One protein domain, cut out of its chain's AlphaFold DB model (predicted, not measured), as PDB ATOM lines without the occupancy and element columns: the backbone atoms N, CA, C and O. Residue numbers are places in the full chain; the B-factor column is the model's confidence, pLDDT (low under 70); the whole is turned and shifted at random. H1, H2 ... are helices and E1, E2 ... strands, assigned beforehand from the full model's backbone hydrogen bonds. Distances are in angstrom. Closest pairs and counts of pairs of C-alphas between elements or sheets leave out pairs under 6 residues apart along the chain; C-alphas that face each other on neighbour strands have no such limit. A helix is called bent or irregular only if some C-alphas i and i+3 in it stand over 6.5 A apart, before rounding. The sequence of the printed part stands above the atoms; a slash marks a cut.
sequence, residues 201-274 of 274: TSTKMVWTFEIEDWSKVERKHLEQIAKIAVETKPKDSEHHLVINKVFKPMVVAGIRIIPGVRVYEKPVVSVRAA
ATOM      1  N   THR A 201     256.163 152.444 211.035       70.00
ATOM      2  CA  THR A 201     254.955 152.969 210.398       70.00
ATOM      3  C   THR A 201     253.895 153.246 211.454       70.00
ATOM      4  O   THR A 201     253.572 152.392 212.278       70.00
ATOM      5  N   SER A 202     253.333 154.452 211.422       74.62
ATOM      6  CA  SER A 202     252.184 154.825 212.247       74.62
ATOM      7  C   SER A 202     251.055 155.345 211.370       74.62
ATOM      8  O   SER A 202     251.267 156.176 210.484       74.62
ATOM      9  N   THR A 203     249.848 154.855 211.637       77.38
ATOM     10  CA  THR A 203     248.629 155.280 210.951       77.38
ATOM     11  C   THR A 203     247.817 156.143 211.904       77.38
ATOM     12  O   THR A 203     247.527 155.733 213.027       77.38
ATOM     13  N   LYS A 204     247.436 157.344 211.464       82.94
ATOM     14  CA  LYS A 204     246.500 158.214 212.189       82.94
ATOM     15  C   LYS A 204     245.300 158.543 211.314       82.94
ATOM     16  O   LYS A 204     245.457 158.833 210.131       82.94
ATOM     17  N   MET A 205     244.106 158.531 211.896       84.19
ATOM     18  CA  MET A 205     242.917 159.037 211.211       84.19
ATOM     19  C   MET A 205     242.981 160.563 211.200       84.19
ATOM     20  O   MET A 205     243.119 161.192 212.249       84.19
ATOM     21  N   VAL A 206     242.928 161.158 210.011       87.94
ATOM     22  CA  VAL A 206     242.918 162.612 209.834       87.94
ATOM     23  C   VAL A 206     241.628 162.992 209.134       87.94
ATOM     24  O   VAL A 206     241.294 162.455 208.079       87.94
ATOM     25  N   TRP A 207     240.910 163.941 209.722       90.31
ATOM     26  CA  TRP A 207     239.769 164.563 209.072       90.31
ATOM     27  C   TRP A 207     240.256 165.399 207.890       90.31
ATOM     28  O   TRP A 207     241.076 166.306 208.045       90.31
ATOM     29  N   THR A 208     239.758 165.066 206.710       90.50
ATOM     30  CA  THR A 208     240.005 165.767 205.456       90.50
ATOM     31  C   THR A 208     238.670 166.169 204.841       90.50
ATOM     32  O   THR A 208     237.605 165.800 205.342       90.50
ATOM     33  N   PHE A 209     238.717 166.959 203.777       92.69
ATOM     34  CA  PHE A 209     237.525 167.411 203.085       92.69
ATOM     35  C   PHE A 209     237.708 167.358 201.569       92.69
ATOM     36  O   PHE A 209     238.831 167.420 201.072       92.69
ATOM     37  N   GLU A 210     236.591 167.264 200.861       89.75
ATOM     38  CA  GLU A 210     236.496 167.344 199.407       89.75
ATOM     39  C   GLU A 210     235.279 168.202 199.045       89.75
ATOM     40  O   GLU A 210     234.250 168.143 199.722       89.75
ATOM     41  N   ILE A 211     235.406 169.053 198.027       90.00
ATOM     42  CA  ILE A 211     234.299 169.900 197.569       90.00
ATOM     43  C   ILE A 211     233.463 169.074 196.598       90.00
ATOM     44  O   ILE A 211     233.948 168.711 195.531       90.00
ATOM     45  N   GLU A 212     232.216 168.786 196.967       89.88
ATOM     46  CA  GLU A 212     231.278 168.081 196.086       89.88
ATOM     47  C   GLU A 212     230.556 169.061 195.158       89.88
ATOM     48  O   GLU A 212     230.365 168.773 193.980       89.88
ATOM     49  N   ASP A 213     230.161 170.226 195.680       90.25
ATOM     50  CA  ASP A 213     229.356 171.196 194.939       90.25
ATOM     51  C   ASP A 213     229.727 172.632 195.314       90.25
ATOM     52  O   ASP A 213     229.421 173.117 196.406       90.25
ATOM     53  N   TRP A 214     230.348 173.330 194.364       88.88
ATOM     54  CA  TRP A 214     230.742 174.730 194.491       88.88
ATOM     55  C   TRP A 214     229.562 175.680 194.699       88.88
ATOM     56  O   TRP A 214     229.722 176.709 195.350       88.88
ATOM     57  N   SER A 215     228.377 175.336 194.194       90.56
ATOM     58  CA  SER A 215     227.188 176.197 194.260       90.56
ATOM     59  C   SER A 215     226.597 176.256 195.665       90.56
ATOM     60  O   SER A 215     225.923 177.218 196.028       90.56
ATOM     61  N   LYS A 216     226.840 175.211 196.461       90.62
ATOM     62  CA  LYS A 216     226.368 175.104 197.845       90.62
ATOM     63  C   LYS A 216     227.343 175.705 198.846       90.62
ATOM     64  O   LYS A 216     226.975 175.866 200.005       90.62
ATOM     65  N   VAL A 217     228.564 176.030 198.424       89.56
ATOM     66  CA  VAL A 217     229.546 176.684 199.286       89.56
ATOM     67  C   VAL A 217     229.083 178.107 199.566       89.56
ATOM     68  O   VAL A 217     228.835 178.890 198.651       89.56
ATOM     69  N   GLU A 218     228.984 178.456 200.848       91.19
ATOM     70  CA  GLU A 218     228.586 179.802 201.253       91.19
ATOM     71  C   GLU A 218     229.464 180.867 200.586       91.19
ATOM     72  O   GLU A 218     230.698 180.782 200.585       91.19
ATOM     73  N   ARG A 219     228.820 181.922 200.076       89.88
ATOM     74  CA  ARG A 219     229.471 183.018 199.347       89.88
ATOM     75  C   ARG A 219     230.659 183.619 200.105       89.88
ATOM     76  O   ARG A 219     231.680 183.920 199.498       89.88
ATOM     77  N   LYS A 220     230.565 183.708 201.435       90.31
ATOM     78  CA  LYS A 220     231.645 184.197 202.306       90.31
ATOM     79  C   LYS A 220     232.939 183.389 202.158       90.31
ATOM     80  O   LYS A 220     234.023 183.968 202.134       90.31
ATOM     81  N   HIS A 221     232.847 182.064 202.044       88.69
ATOM     82  CA  HIS A 221     234.020 181.210 201.857       88.69
ATOM     83  C   HIS A 221     234.590 181.359 200.444       88.69
ATOM     84  O   HIS A 221     235.807 181.428 200.289       88.69
ATOM     85  N   LEU A 222     233.734 181.494 199.426       86.81
ATOM     86  CA  LEU A 222     234.167 181.758 198.048       86.81
ATOM     87  C   LEU A 222     234.911 183.096 197.929       86.81
ATOM     88  O   LEU A 222     235.960 183.162 197.292       86.81
ATOM     89  N   GLU A 223     234.424 184.145 198.593       88.44
ATOM     90  CA  GLU A 223     235.079 185.459 198.636       88.44
ATOM     91  C   GLU A 223     236.441 185.400 199.341       88.44
ATOM     92  O   GLU A 223     237.410 186.004 198.879       88.44
ATOM     93  N   GLN A 224     236.561 184.622 200.423       88.38
ATOM     94  CA  GLN A 224     237.848 184.387 201.086       88.38
ATOM     95  C   GLN A 224     238.827 183.614 200.196       88.38
ATOM     96  O   GLN A 224     240.000 183.984 200.125       88.38
ATOM     97  N   ILE A 225     238.358 182.582 199.487       87.62
ATOM     98  CA  ILE A 225     239.166 181.838 198.511       87.62
ATOM     99  C   ILE A 225     239.650 182.790 197.412       87.62
ATOM    100  O   ILE A 225     240.844 182.826 197.126       87.62
ATOM    101  N   ALA A 226     238.759 183.606 196.845       85.81
ATOM    102  CA  ALA A 226     239.104 184.573 195.808       85.81
ATOM    103  C   ALA A 226     240.139 185.597 196.298       85.81
ATOM    104  O   ALA A 226     241.134 185.841 195.617       85.81
ATOM    105  N   LYS A 227     239.965 186.139 197.511       88.44
ATOM    106  CA  LYS A 227     240.919 187.078 198.116       88.44
ATOM    107  C   LYS A 227     242.315 186.466 198.242       88.44
ATOM    108  O   LYS A 227     243.295 187.075 197.823       88.44
ATOM    109  N   ILE A 228     242.401 185.253 198.789       85.69
ATOM    110  CA  ILE A 228     243.678 184.556 198.971       85.69
ATOM    111  C   ILE A 228     244.294 184.210 197.608       85.69
ATOM    112  O   ILE A 228     245.506 184.339 197.447       85.69
ATOM    113  N   ALA A 229     243.492 183.804 196.621       85.06
ATOM    114  CA  ALA A 229     243.972 183.506 195.272       85.06
ATOM    115  C   ALA A 229     244.599 184.735 194.595       85.06
ATOM    116  O   ALA A 229     245.670 184.622 194.006       85.06
ATOM    117  N   VAL A 230     243.988 185.916 194.731       84.88
ATOM    118  CA  VAL A 230     244.544 187.171 194.190       84.88
ATOM    119  C   VAL A 230     245.879 187.521 194.849       84.88
ATOM    120  O   VAL A 230     246.816 187.927 194.166       84.88
ATOM    121  N   GLU A 231     245.980 187.335 196.166       82.69
ATOM    122  CA  GLU A 231     247.193 187.634 196.932       82.69
ATOM    123  C   GLU A 231     248.342 186.668 196.610       82.69
ATOM    124  O   GLU A 231     249.489 187.083 196.466       82.69
ATOM    125  N   THR A 232     248.037 185.377 196.471       78.62
ATOM    126  CA  THR A 232     249.061 184.341 196.259       78.62
ATOM    127  C   THR A 232     249.414 184.095 194.795       78.62
ATOM    128  O   THR A 232     250.446 183.477 194.551       78.62
ATOM    129  N   LYS A 233     248.600 184.574 193.838       76.75
ATOM    130  CA  LYS A 233     248.736 184.317 192.388       76.75
ATOM    131  C   LYS A 233     249.191 182.875 192.097       76.75
ATOM    132  O   LYS A 233     250.239 182.679 191.475       76.75
ATOM    133  N   PRO A 234     248.457 181.869 192.606       72.75
ATOM    134  CA  PRO A 234     248.850 180.478 192.452       72.75
ATOM    135  C   PRO A 234     248.911 180.130 190.964       72.75
ATOM    136  O   PRO A 234     248.075 180.580 190.181       72.75
ATOM    137  N   LYS A 235     249.897 179.319 190.575       69.69
ATOM    138  CA  LYS A 235     249.910 178.700 189.242       69.69
ATOM    139  C   LYS A 235     248.687 177.780 189.123       69.69
ATOM    140  O   LYS A 235     248.241 177.252 190.138       69.69
ATOM    141  N   ASP A 236     248.181 177.542 187.913       55.84
ATOM    142  CA  ASP A 236     246.913 176.820 187.672       55.84
ATOM    143  C   ASP A 236     246.816 175.431 188.349       55.84
ATOM    144  O   ASP A 236     245.728 174.917 188.599       55.84
ATOM    145  N   SER A 237     247.940 174.806 188.716       55.81
ATOM    146  CA  SER A 237     247.978 173.536 189.455       55.81
ATOM    147  C   SER A 237     247.862 173.663 190.988       55.81
ATOM    148  O   SER A 237     247.723 172.652 191.677       55.81
ATOM    149  N   GLU A 238     247.902 174.874 191.549       63.34
ATOM    150  CA  GLU A 238     248.012 175.145 192.993       63.34
ATOM    151  C   GLU A 238     246.725 175.680 193.642       63.34
ATOM    152  O   GLU A 238     246.713 175.972 194.841       63.34
ATOM    153  N   HIS A 239     245.603 175.740 192.914       62.75
ATOM    154  CA  HIS A 239     244.308 176.164 193.475       62.75
ATOM    155  C   HIS A 239     243.896 175.365 194.727       62.75
ATOM    156  O   HIS A 239     243.237 175.894 195.625       62.75
ATOM    157  N   HIS A 240     244.377 174.124 194.857       68.81
ATOM    158  CA  HIS A 240     244.177 173.287 196.039       68.81
ATOM    159  C   HIS A 240     244.760 173.906 197.330       68.81
ATOM    160  O   HIS A 240     244.218 173.700 198.420       68.81
ATOM    161  N   LEU A 241     245.847 174.682 197.249       77.69
ATOM    162  CA  LEU A 241     246.463 175.318 198.419       77.69
ATOM    163  C   LEU A 241     245.587 176.436 198.989       77.69
ATOM    164  O   LEU A 241     245.480 176.568 200.208       77.69
ATOM    165  N   VAL A 242     244.932 177.207 198.120       84.75
ATOM    166  CA  VAL A 242     244.037 178.303 198.513       84.75
ATOM    167  C   VAL A 242     242.809 177.754 199.233       84.75
ATOM    168  O   VAL A 242     242.474 178.202 200.328       84.75
ATOM    169  N   ILE A 243     242.196 176.717 198.661       86.56
ATOM    170  CA  ILE A 243     241.039 176.022 199.236       86.56
ATOM    171  C   ILE A 243     241.386 175.452 200.621       86.56
ATOM    172  O   ILE A 243     240.640 175.628 201.588       86.56
ATOM    173  N   ASN A 244     242.563 174.828 200.744       87.12
ATOM    174  CA  ASN A 244     243.053 174.297 202.013       87.12
ATOM    175  C   ASN A 244     243.190 175.373 203.092       87.12
ATOM    176  O   ASN A 244     242.936 175.075 204.257       87.12
ATOM    177  N   LYS A 245     243.565 176.611 202.750       89.25
ATOM    178  CA  LYS A 245     243.690 177.688 203.745       89.25
ATOM    179  C   LYS A 245     242.349 178.091 204.360       89.25
ATOM    180  O   LYS A 245     242.343 178.542 205.500       89.25
ATOM    181  N   VAL A 246     241.239 177.900 203.646       90.56
ATOM    182  CA  VAL A 246     239.899 178.277 204.123       90.56
ATOM    183  C   VAL A 246     239.239 177.139 204.899       90.56
ATOM    184  O   VAL A 246     238.843 177.328 206.046       90.56
ATOM    185  N   PHE A 247     239.172 175.932 204.331       91.56
ATOM    186  CA  PHE A 247     238.402 174.842 204.945       91.56
ATOM    187  C   PHE A 247     239.190 173.995 205.947       91.56
ATOM    188  O   PHE A 247     238.603 173.454 206.886       91.56
ATOM    189  N   LYS A 248     240.520 173.882 205.819       90.75
ATOM    190  CA  LYS A 248     241.318 173.071 206.757       90.75
ATOM    191  C   LYS A 248     241.200 173.566 208.207       90.75
ATOM    192  O   LYS A 248     241.003 172.713 209.071       90.75
ATOM    193  N   PRO A 249     241.257 174.880 208.512       92.44
ATOM    194  CA  PRO A 249     241.030 175.370 209.872       92.44
ATOM    195  C   PRO A 249     239.648 174.999 210.423       92.44
ATOM    196  O   PRO A 249     239.549 174.617 211.584       92.44
ATOM    197  N   MET A 250     238.599 175.036 209.594       91.81
ATOM    198  CA  MET A 250     237.235 174.665 209.998       91.81
ATOM    199  C   MET A 250     237.141 173.182 210.375       91.81
ATOM    200  O   MET A 250     236.581 172.826 211.411       91.81
ATOM    201  N   VAL A 251     237.750 172.313 209.563       91.94
ATOM    202  CA  VAL A 251     237.810 170.872 209.840       91.94
ATOM    203  C   VAL A 251     238.625 170.594 211.107       91.94
ATOM    204  O   VAL A 251     238.211 169.788 211.944       91.94
ATOM    205  N   VAL A 252     239.744 171.294 211.308       91.00
ATOM    206  CA  VAL A 252     240.547 171.193 212.539       91.00
ATOM    207  C   VAL A 252     239.765 171.685 213.764       91.00
ATOM    208  O   VAL A 252     239.848 171.055 214.812       91.00
ATOM    209  N   ALA A 253     238.941 172.726 213.621       91.06
ATOM    210  CA  ALA A 253     238.080 173.262 214.678       91.06
ATOM    211  C   ALA A 253     236.885 172.359 215.044       91.06
ATOM    212  O   ALA A 253     236.103 172.704 215.925       91.06
ATOM    213  N   GLY A 254     236.720 171.206 214.389       90.94
ATOM    214  CA  GLY A 254     235.642 170.266 214.705       90.94
ATOM    215  C   GLY A 254     234.375 170.443 213.867       90.94
ATOM    216  O   GLY A 254     233.425 169.690 214.057       90.94
ATOM    217  N   ILE A 255     234.349 171.366 212.900       92.12
ATOM    218  CA  ILE A 255     233.193 171.538 212.012       92.12
ATOM    219  C   ILE A 255     233.152 170.351 211.040       92.12
ATOM    220  O   ILE A 255     234.138 170.048 210.361       92.12
ATOM    221  N   ARG A 256     232.035 169.616 211.028       90.31
ATOM    222  CA  ARG A 256     231.838 168.407 210.197       90.31
ATOM    223  C   ARG A 256     230.757 168.561 209.134       90.31
ATOM    224  O   ARG A 256     230.702 167.752 208.217       90.31
ATOM    225  N   ILE A 257     229.926 169.591 209.254       91.31
ATOM    226  CA  ILE A 257     228.844 169.890 208.321       91.31
ATOM    227  C   ILE A 257     229.160 171.256 207.723       91.31
ATOM    228  O   ILE A 257     229.058 172.271 208.407       91.31
ATOM    229  N   ILE A 258     229.608 171.263 206.470       90.25
ATOM    230  CA  ILE A 258     229.906 172.474 205.706       90.25
ATOM    231  C   ILE A 258     229.128 172.360 204.387       90.25
ATOM    232  O   ILE A 258     229.321 171.381 203.662       90.25
ATOM    233  N   PRO A 259     228.235 173.309 204.061       91.06
ATOM    234  CA  PRO A 259     227.492 173.281 202.804       91.06
ATOM    235  C   PRO A 259     228.415 173.161 201.578       91.06
ATOM    236  O   PRO A 259     229.377 173.915 201.439       91.06
ATOM    237  N   GLY A 260     228.147 172.178 200.708       88.06
ATOM    238  CA  GLY A 260     228.931 171.913 199.490       88.06
ATOM    239  C   GLY A 260     230.256 171.168 199.697       88.06
ATOM    240  O   GLY A 260     230.938 170.862 198.719       88.06
ATOM    241  N   VAL A 261     230.618 170.845 200.943       91.88
ATOM    242  CA  VAL A 261     231.897 170.215 201.289       91.88
ATOM    243  C   VAL A 261     231.666 168.937 202.089       91.88
ATOM    244  O   VAL A 261     231.098 168.947 203.183       91.88
ATOM    245  N   ARG A 262     232.176 167.820 201.575       91.94
ATOM    246  CA  ARG A 262     232.162 166.535 202.263       91.94
ATOM    247  C   ARG A 262     233.375 166.418 203.170       91.94
ATOM    248  O   ARG A 262     234.507 166.354 202.702       91.94
ATOM    249  N   VAL A 263     233.136 166.340 204.476       91.69
ATOM    250  CA  VAL A 263     234.178 166.129 205.491       91.69
ATOM    251  C   VAL A 263     234.197 164.653 205.889       91.69
ATOM    252  O   VAL A 263     233.168 164.091 206.255       91.69
ATOM    253  N   TYR A 264     235.359 164.004 205.814       90.06
ATOM    254  CA  TYR A 264     235.509 162.577 206.108       90.06
ATOM    255  C   TYR A 264     236.859 162.262 206.755       90.06
ATOM    256  O   TYR A 264     237.824 163.011 206.629       90.06
ATOM    257  N   GLU A 265     236.941 161.142 207.470       87.75
ATOM    258  CA  GLU A 265     238.209 160.653 208.013       87.75
ATOM    259  C   GLU A 265     238.946 159.826 206.959       87.75
ATOM    260  O   GLU A 265     238.401 158.854 206.432       87.75
ATOM    261  N   LYS A 266     240.206 160.176 206.690       84.62
ATOM    262  CA  LYS A 266     241.121 159.376 205.872       84.62
ATOM    263  C   LYS A 266     242.284 158.885 206.745       84.62
ATOM    264  O   LYS A 266     242.839 159.685 207.505       84.62
ATOM    265  N   PRO A 267     242.691 157.604 206.653       79.38
ATOM    266  CA  PRO A 267     243.922 157.156 207.285       79.38
ATOM    267  C   PRO A 267     245.116 157.818 206.594       79.38
ATOM    268  O   PRO A 267     245.288 157.725 205.377       79.38
ATOM    269  N   VAL A 268     245.940 158.505 207.375       82.25
ATOM    270  CA  VAL A 268     247.214 159.061 206.929       82.25
ATOM    271  C   VAL A 268     248.321 158.222 207.537       82.25
ATOM    272  O   VAL A 268     248.451 158.132 208.761       82.25
ATOM    273  N   VAL A 269     249.110 157.618 206.657       77.56
ATOM    274  CA  VAL A 269     250.261 156.797 207.015       77.56
ATOM    275  C   VAL A 269     251.487 157.697 207.087       77.56
ATOM    276  O   VAL A 269     251.814 158.405 206.133       77.56
ATOM    277  N   SER A 270     252.167 157.678 208.226       73.44
ATOM    278  CA  SER A 270     253.480 158.292 208.385       73.44
ATOM    279  C   SER A 270     254.528 157.215 208.613       73.44
ATOM    280  O   SER A 270     254.452 156.462 209.585       73.44
ATOM    281  N   VAL A 271     255.507 157.175 207.711       72.44
ATOM    282  CA  VAL A 271     256.675 156.294 207.783       72.44
ATOM    283  C   VAL A 271     257.867 157.124 208.243       72.44
ATOM    284  O   VAL A 271     258.181 158.149 207.628       72.44
ATOM    285  N   ARG A 272     258.517 156.693 209.324       68.12
ATOM    286  CA  ARG A 272     259.788 157.249 209.792       68.12
ATOM    287  C   ARG A 272     260.879 156.209 209.542       68.12
ATOM    288  O   ARG A 272     260.757 155.087 210.032       68.12
ATOM    289  N   ALA A 273     261.894 156.587 208.766       66.44
ATOM    290  CA  ALA A 273     263.104 155.786 208.601       66.44
ATOM    291  C   ALA A 273     263.842 155.683 209.946       66.44
ATOM    292  O   ALA A 273     263.743 156.614 210.754       66.44
ATOM    293  N   ALA A 274     264.482 154.540 210.186       52.97
ATOM    294  CA  ALA A 274     265.289 154.298 211.379       52.97
ATOM    295  C   ALA A 274     266.519 155.215 211.434       52.97
ATOM    296  O   ALA A 274     267.049 155.552 210.350       52.97
TER     297      ALA A 274
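AT A GLANCE: This is residues 201 to 274 of the 274 residues of an uncharacterized protein of marine sediment metagenome (UniProt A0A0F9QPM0). What is the shape? A long, bent ribbon of two antiparallel strands, E1 and E2, has a small head of two helices at one end, where H2 packs on E1 and H1 on H2. What is printed? The 74 residues include E1, H1, H2, E2 in chain order, class mixed. The whole is loose, radius of gyration of the C-alphas 14.4 A, spanning 44 by 29 by 19 A.

IN THESE COORDINATES: Where does E1 run? E1, residues 201 to 211, begins at C-alpha (254.955, 152.969, 210.398) and spans 29.6 A. What follows? H1, residues 219 to 232, spans 19.9 A; H2, residues 239 to 252, 20.1 A; E2, residues 261 to 273, 35.2 A, ending at C-alpha (263.104, 155.786, 208.601).

HOW THE PARTS SIT: How do E1 and E2 pair? N 202 and O 270, 2.9 A apart, are within hydrogen-bond range. And the helices? H1 and H2 touch, closest C-alphas Ile 225 and Val 242, 6.0 A, at a steep tilt of 51 degrees, opposite ways. Every O i to N i+4 pair is within range in H1, 7 of 10 in H2.

THE WHOLE: How large is it? The farthest C-alphas, Arg 219 and Ala 274, are 47.5 A apart. Any cut or doubt? The printed part has no cut, its links are short, and pLDDT is under 70 at residues 235 to 240 and 272 to 274.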